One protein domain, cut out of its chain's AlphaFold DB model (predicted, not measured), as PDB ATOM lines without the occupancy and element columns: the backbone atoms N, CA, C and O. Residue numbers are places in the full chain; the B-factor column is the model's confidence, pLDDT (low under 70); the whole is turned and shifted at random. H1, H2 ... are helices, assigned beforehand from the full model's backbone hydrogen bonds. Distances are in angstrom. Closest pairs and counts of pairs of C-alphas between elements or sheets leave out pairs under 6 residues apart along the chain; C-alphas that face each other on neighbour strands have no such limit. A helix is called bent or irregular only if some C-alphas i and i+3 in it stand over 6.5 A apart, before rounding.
ATOM      1  N   THR A 107     316.808 311.457 183.437       91.50
ATOM      2  CA  THR A 107     316.922 312.880 183.782       91.50
ATOM      3  C   THR A 107     316.493 313.098 185.230       91.50
ATOM      4  O   THR A 107     317.209 313.734 186.003       91.50
ATOM      5  N   ASP A 108     315.370 312.495 185.619       92.94
ATOM      6  CA  ASP A 108     314.847 312.582 186.982       92.94
ATOM      7  C   ASP A 108     315.765 311.876 187.995       92.94
ATOM      8  O   ASP A 108     316.076 312.417 189.059       92.94
ATOM      9  N   LEU A 109     316.302 310.705 187.625       92.00
ATOM     10  CA  LEU A 109     317.287 309.982 188.432       92.00
ATOM     11  C   LEU A 109     318.534 310.836 188.707       92.00
ATOM     12  O   LEU A 109     319.047 310.837 189.828       92.00
ATOM     13  N   TRP A 110     319.035 311.552 187.701       92.44
ATOM     14  CA  TRP A 110     320.223 312.395 187.837       92.44
ATOM     15  C   TRP A 110     319.961 313.616 188.714       92.44
ATOM     16  O   TRP A 110     320.803 313.947 189.551       92.44
ATOM     17  N   ALA A 111     318.788 314.234 188.575       95.38
ATOM     18  CA  ALA A 111     318.399 315.394 189.368       95.38
ATOM     19  C   ALA A 111     318.152 315.040 190.847       95.38
ATOM     20  O   ALA A 111     318.579 315.773 191.739       95.38
ATOM     21  N   HIS A 112     317.511 313.900 191.126       97.00
ATOM     22  CA  HIS A 112     316.985 313.597 192.462       97.00
ATOM     23  C   HIS A 112     317.713 312.467 193.205       97.00
ATOM     24  O   HIS A 112     317.535 312.300 194.415       97.00
ATOM     25  N   LYS A 113     318.554 311.672 192.528       96.12
ATOM     26  CA  LYS A 113     319.324 310.566 193.132       96.12
ATOM     27  C   LYS A 113     320.820 310.664 192.777       96.12
ATOM     28  O   LYS A 113     321.387 309.707 192.242       96.12
ATOM     29  N   PRO A 114     321.521 311.751 193.163       94.62
ATOM     30  CA  PRO A 114     322.903 312.017 192.743       94.62
ATOM     31  C   PRO A 114     323.897 310.913 193.141       94.62
ATOM     32  O   PRO A 114     324.834 310.627 192.401       94.62
ATOM     33  N   LYS A 115     323.675 310.221 194.269       96.50
ATOM     34  CA  LYS A 115     324.502 309.066 194.671       96.50
ATOM     35  C   LYS A 115     324.382 307.892 193.693       96.50
ATOM     36  O   LYS A 115     325.372 307.222 193.414       96.50
ATOM     37  N   VAL A 116     323.179 307.640 193.171       95.25
ATOM     38  CA  VAL A 116     322.955 306.592 192.165       95.25
ATOM     39  C   VAL A 116     323.563 307.019 190.835       95.25
ATOM     40  O   VAL A 116     324.306 306.239 190.246       95.25
ATOM     41  N   ALA A 117     323.320 308.261 190.411       94.56
ATOM     42  CA  ALA A 117     323.883 308.812 189.180       94.56
ATOM     43  C   ALA A 117     325.420 308.765 189.181       94.56
ATOM     44  O   ALA A 117     326.017 308.248 188.241       94.56
ATOM     45  N   SER A 118     326.060 309.186 190.277       95.50
ATOM     46  CA  SER A 118     327.515 309.106 190.448       95.50
ATOM     47  C   SER A 118     328.026 307.665 190.362       95.50
ATOM     48  O   SER A 118     329.000 307.401 189.662       95.50
ATOM     49  N   ARG A 119     327.343 306.703 190.997       96.62
ATOM     50  CA  ARG A 119     327.713 305.282 190.906       96.62
ATOM     51  C   ARG A 119     327.630 304.753 189.471       96.62
ATOM     52  O   ARG A 119     328.519 304.018 189.050       96.62
ATOM     53  N   VAL A 120     326.582 305.117 188.731       94.94
ATOM     54  CA  VAL A 120     326.412 304.724 187.323       94.94
ATOM     55  C   VAL A 120     327.494 305.362 186.453       94.94
ATOM     56  O   VAL A 120     328.151 304.653 185.697       94.94
ATOM     57  N   LEU A 121     327.744 306.665 186.606       95.06
ATOM     58  CA  LEU A 121     328.779 307.379 185.858       95.06
ATOM     59  C   LEU A 121     330.173 306.796 186.118       95.06
ATOM     60  O   LEU A 121     330.905 306.523 185.171       95.06
ATOM     61  N   ASN A 122     330.516 306.522 187.378       96.94
ATOM     62  CA  ASN A 122     331.783 305.880 187.730       96.94
ATOM     63  C   ASN A 122     331.926 304.518 187.044       96.94
ATOM     64  O   ASN A 122     333.001 304.197 186.541       96.94
ATOM     65  N   LYS A 123     330.839 303.737 186.963       95.81
ATOM     66  CA  LYS A 123     330.867 302.453 186.260       95.81
ATOM     67  C   LYS A 123     331.066 302.617 184.753       95.81
ATOM     68  O   LYS A 123     331.810 301.840 184.162       95.81
ATOM     69  N   ILE A 124     330.437 303.617 184.137       94.81
ATOM     70  CA  ILE A 124     330.642 303.940 182.718       94.81
ATOM     71  C   ILE A 124     332.112 304.292 182.472       94.81
ATOM     72  O   ILE A 124     332.736 303.696 181.599       94.81
ATOM     73  N   MET A 125     332.692 305.181 183.284       96.31
ATOM     74  CA  MET A 125     334.098 305.582 183.156       96.31
ATOM     75  C   MET A 125     335.063 304.408 183.353       96.31
ATOM     76  O   MET A 125     336.031 304.281 182.606       96.31
ATOM     77  N   GLU A 126     334.781 303.517 184.306       96.56
ATOM     78  CA  GLU A 126     335.539 302.277 184.505       96.56
ATOM     79  C   GLU A 126     335.509 301.392 183.247       96.56
ATOM     80  O   GLU A 126     336.545 300.898 182.804       96.56
ATOM     81  N   LEU A 127     334.334 301.207 182.639       95.62
ATOM     82  CA  LEU A 127     334.179 300.396 181.429       95.62
ATOM     83  C   LEU A 127     334.846 301.039 180.204       95.62
ATOM     84  O   LEU A 127     335.425 300.314 179.395       95.62
ATOM     85  N   CYS A 128     334.816 302.371 180.089       95.75
ATOM     86  CA  CYS A 128     335.579 303.111 179.081       95.75
ATOM     87  C   CYS A 128     337.088 302.907 179.275       95.75
ATOM     88  O   CYS A 128     337.785 302.567 178.325       95.75
ATOM     89  N   GLY A 129     337.590 303.034 180.510       95.94
ATOM     90  CA  GLY A 129     339.002 302.797 180.834       95.94
ATOM     91  C   GLY A 129     339.459 301.355 180.571       95.94
ATOM     92  O   GLY A 129     340.623 301.123 180.264       95.94
ATOM     93  N   GLN A 130     338.538 300.389 180.632       95.88
ATOM     94  CA  GLN A 130     338.771 298.987 180.262       95.88
ATOM     95  C   GLN A 130     338.637 298.715 178.753       95.88
ATOM     96  O   GLN A 130     338.768 297.564 178.341       95.88
ATOM     97  N   GLY A 131     338.301 299.718 177.934       92.88
ATOM     98  CA  GLY A 131     338.032 299.545 176.503       92.88
ATOM     99  C   GLY A 131     336.781 298.710 176.194       92.88
ATOM    100  O   GLY A 131     336.629 298.222 175.079       92.88
ATOM    101  N   LYS A 132     335.885 298.511 177.172       91.31
ATOM    102  CA  LYS A 132     334.629 297.754 177.000       91.31
ATOM    103  C   LYS A 132     333.492 298.606 176.449       91.31
ATOM    104  O   LYS A 132     332.520 298.056 175.941       91.31
ATOM    105  N   LEU A 133     333.594 299.923 176.601       91.88
ATOM    106  CA  LEU A 133     332.720 300.905 175.972       91.88
ATOM    107  C   LEU A 133     333.566 301.786 175.058       91.88
ATOM    108  O   LEU A 133     334.671 302.184 175.426       91.88
ATOM    109  N   GLY A 134     333.028 302.090 173.884       87.25
ATOM    110  CA  GLY A 134     333.642 302.968 172.899       87.25
ATOM    111  C   GLY A 134     332.593 303.847 172.217       87.25
ATOM    112  O   GLY A 134     331.399 303.713 172.502       87.25
ATOM    113  N   PRO A 135     333.022 304.761 171.334       87.38
ATOM    114  CA  PRO A 135     332.113 305.592 170.553       87.38
ATOM    115  C   PRO A 135     331.125 304.748 169.737       87.38
ATOM    116  O   PRO A 135     331.496 303.717 169.177       87.38
ATOM    117  N   ILE A 136     329.876 305.207 169.643       87.12
ATOM    118  CA  ILE A 136     328.856 304.568 168.805       87.12
ATOM    119  C   ILE A 136     329.076 305.030 167.362       87.12
ATOM    120  O   ILE A 136     329.039 306.227 167.086       87.12
ATOM    121  N   GLY A 137     329.323 304.086 166.455       83.75
ATOM    122  CA  GLY A 137     329.373 304.331 165.013       83.75
ATOM    123  C   GLY A 137     328.086 303.887 164.304       83.75
ATOM    124  O   GLY A 137     327.256 303.220 164.920       83.75
ATOM    125  N   PRO A 138     327.915 304.226 163.016       87.56
ATOM    126  CA  PRO A 138     328.626 305.284 162.293       87.56
ATOM    127  C   PRO A 138     328.241 306.688 162.810       87.56
ATOM    128  O   PRO A 138     327.099 306.927 163.192       87.56
ATOM    129  N   ILE A 139     329.190 307.633 162.806       90.69
ATOM    130  CA  ILE A 139     328.953 309.021 163.245       90.69
ATOM    131  C   ILE A 139     328.687 309.896 162.019       90.69
ATOM    132  O   ILE A 139     329.569 310.085 161.181       90.69
ATOM    133  N   LYS A 140     327.485 310.473 161.930       92.75
ATOM    134  CA  LYS A 140     327.152 311.496 160.933       92.75
ATOM    135  C   LYS A 140     327.408 312.885 161.520       92.75
ATOM    136  O   LYS A 140     326.756 313.273 162.485       92.75
ATOM    137  N   THR A 141     328.346 313.631 160.940       95.38
ATOM    138  CA  THR A 141     328.661 315.001 161.360       95.38
ATOM    139  C   THR A 141     327.975 316.035 160.469       95.38
ATOM    140  O   THR A 141     327.800 315.833 159.265       95.38
ATOM    141  N   PHE A 142     327.597 317.152 161.081       97.12
ATOM    142  CA  PHE A 142     327.073 318.346 160.425       97.12
ATOM    143  C   PHE A 142     327.846 319.550 160.963       97.12
ATOM    144  O   PHE A 142     328.204 319.583 162.141       97.12
ATOM    145  N   GLU A 143     328.120 320.535 160.113       97.44
ATOM    146  CA  GLU A 143     328.699 321.798 160.571       97.44
ATOM    147  C   GLU A 143     327.683 322.582 161.405       97.44
ATOM    148  O   GLU A 143     326.478 322.484 161.171       97.44
ATOM    149  N   ALA A 144     328.164 323.396 162.352       97.19
ATOM    150  CA  ALA A 144     327.303 324.141 163.273       97.19
ATOM    151  C   ALA A 144     326.181 324.957 162.585       97.19
ATOM    152  O   ALA A 144     325.061 324.941 163.094       97.19
ATOM    153  N   PRO A 145     326.401 325.610 161.421       98.12
ATOM    154  CA  PRO A 145     325.328 326.319 160.718       98.12
ATOM    155  C   PRO A 145     324.214 325.413 160.163       98.12
ATOM    156  O   PRO A 145     323.107 325.888 159.936       98.12
ATOM    157  N   ARG A 146     324.468 324.112 159.964       97.38
ATOM    158  CA  ARG A 146     323.513 323.135 159.400       97.38
ATOM    159  C   ARG A 146     322.695 322.424 160.480       97.38
ATOM    160  O   ARG A 146     322.300 321.271 160.319       97.38
ATOM    161  N   VAL A 147     322.438 323.109 161.595       97.38
ATOM    162  CA  VAL A 147     321.711 322.547 162.742       97.38
ATOM    163  C   VAL A 147     320.312 322.058 162.351       97.38
ATOM    164  O   VAL A 147     319.933 320.961 162.743       97.38
ATOM    165  N   GLU A 148     319.571 322.796 161.518       97.94
ATOM    166  CA  GLU A 148     318.235 322.368 161.073       97.94
ATOM    167  C   GLU A 148     318.288 321.034 160.320       97.94
ATOM    168  O   GLU A 148     317.485 320.137 160.572       97.94
ATOM    169  N   GLU A 149     319.264 320.877 159.426       97.69
ATOM    170  CA  GLU A 149     319.442 319.644 158.665       97.69
ATOM    171  C   GLU A 149     319.789 318.461 159.572       97.69
ATOM    172  O   GLU A 149     319.276 317.363 159.363       97.69
ATOM    173  N   ALA A 150     320.598 318.692 160.611       97.06
ATOM    174  CA  ALA A 150     320.917 317.675 161.606       97.06
ATOM    175  C   ALA A 150     319.663 317.202 162.364       97.06
ATOM    176  O   ALA A 150     319.488 316.001 162.558       97.06
ATOM    177  N   PHE A 151     318.766 318.123 162.741       96.44
ATOM    178  CA  PHE A 151     317.498 317.781 163.399       96.44
ATOM    179  C   PHE A 151     316.504 317.082 162.466       96.44
ATOM    180  O   PHE A 151     315.756 316.236 162.932       96.44
ATOM    181  N   ARG A 152     316.477 317.412 161.167       96.38
ATOM    182  CA  ARG A 152     315.610 316.730 160.183       96.38
ATOM    183  C   ARG A 152     316.113 315.341 159.799       96.38
ATOM    184  O   ARG A 152     315.326 314.522 159.335       96.38
ATOM    185  N   TYR A 153     317.420 315.115 159.911       94.31
ATOM    186  CA  TYR A 153     318.030 313.814 159.659       94.31
ATOM    187  C   TYR A 153     317.723 312.798 160.771       94.31
ATOM    188  O   TYR A 153     317.663 311.601 160.488       94.31
ATOM    189  N   MET A 154     317.560 313.271 162.014       89.62
ATOM    190  CA  MET A 154     317.242 312.467 163.201       89.62
ATOM    191  C   MET A 154     315.746 312.157 163.304       89.62
ATOM    192  O   MET A 154     315.432 311.005 163.681       89.62
TER     193      MET A 154
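This is residues 107 to 154 of the 154 residues of the protein "PKS_ER domain-containing protein" of Gibberella nygamai (UniProt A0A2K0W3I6). The domain is an open arch with an empty middle: the long helix H2 makes one leg, the long link of residues 130 to 143 makes the span across, and helix H3 stands at the far end, touching no helix. The short helix H1 meets the first end of H2 at a corner, as a small foot. The printed part has 48 residues, with three named helices in the order H1, H2, H3 and no named strand; the class is all helix. The whole is extended, with a radius of gyration of the C-alphas of 15.9 A, and flat, with spans of 38 by 29 by 15 A.

The longest helix is H2, residues 114 to 129. H1, residues 107 to 112, touches H2 only at the corner by their link, and of H2 residues 116 to 117 alone take part. The closest C-alphas of the two are those of Trp 110 and Ala 117, 5.3 A apart. Their lines stand at a steep tilt of 54 degrees, and they run opposite ways, with centres 14.3 A apart. H3, residues 144 to 153, is apart from H1 and also apart from H2, which it follows in the chain. In H1 and H2 every O i to N i+4 pair is within hydrogen-bond range; in H3 4 of 6 are.

H2 runs 22.0 A from C-alpha 114 at (322.903, 312.017, 192.743) to C-alpha 129 at (339.002, 302.797, 180.834). H1 measures 8.7 A from first to last C-alpha and begins at C-alpha 107, at (316.922, 312.880, 183.782). H3 measures 14.3 A and ends at C-alpha 153, at (318.030, 313.814, 159.659). H3 is irregular: C-alphas 145 and 148 are 8.1 A apart, and its line is a rough one.

The two C-alphas farthest apart are those of Lys 115 and Pro 145, 38.1 A. The first and last printed C-alphas, those of Thr 107 and Met 154, are 20.6 A apart; Met 154 is the chain's last residue. The link from H1 to H2, one residue, is tight, and the link from H2 to H3, 14 residues, is long. The C-alphas of that long link lie 9 to 19 A from the mean of the C-alphas, and its residues 134 to 139 stand free. Residues 143 to 149, of which 144 to 149 belong to H3, stand free too. The printed part has no cut. The mean pLDDT of the printed part is 94.3, and no printed residue is under 70.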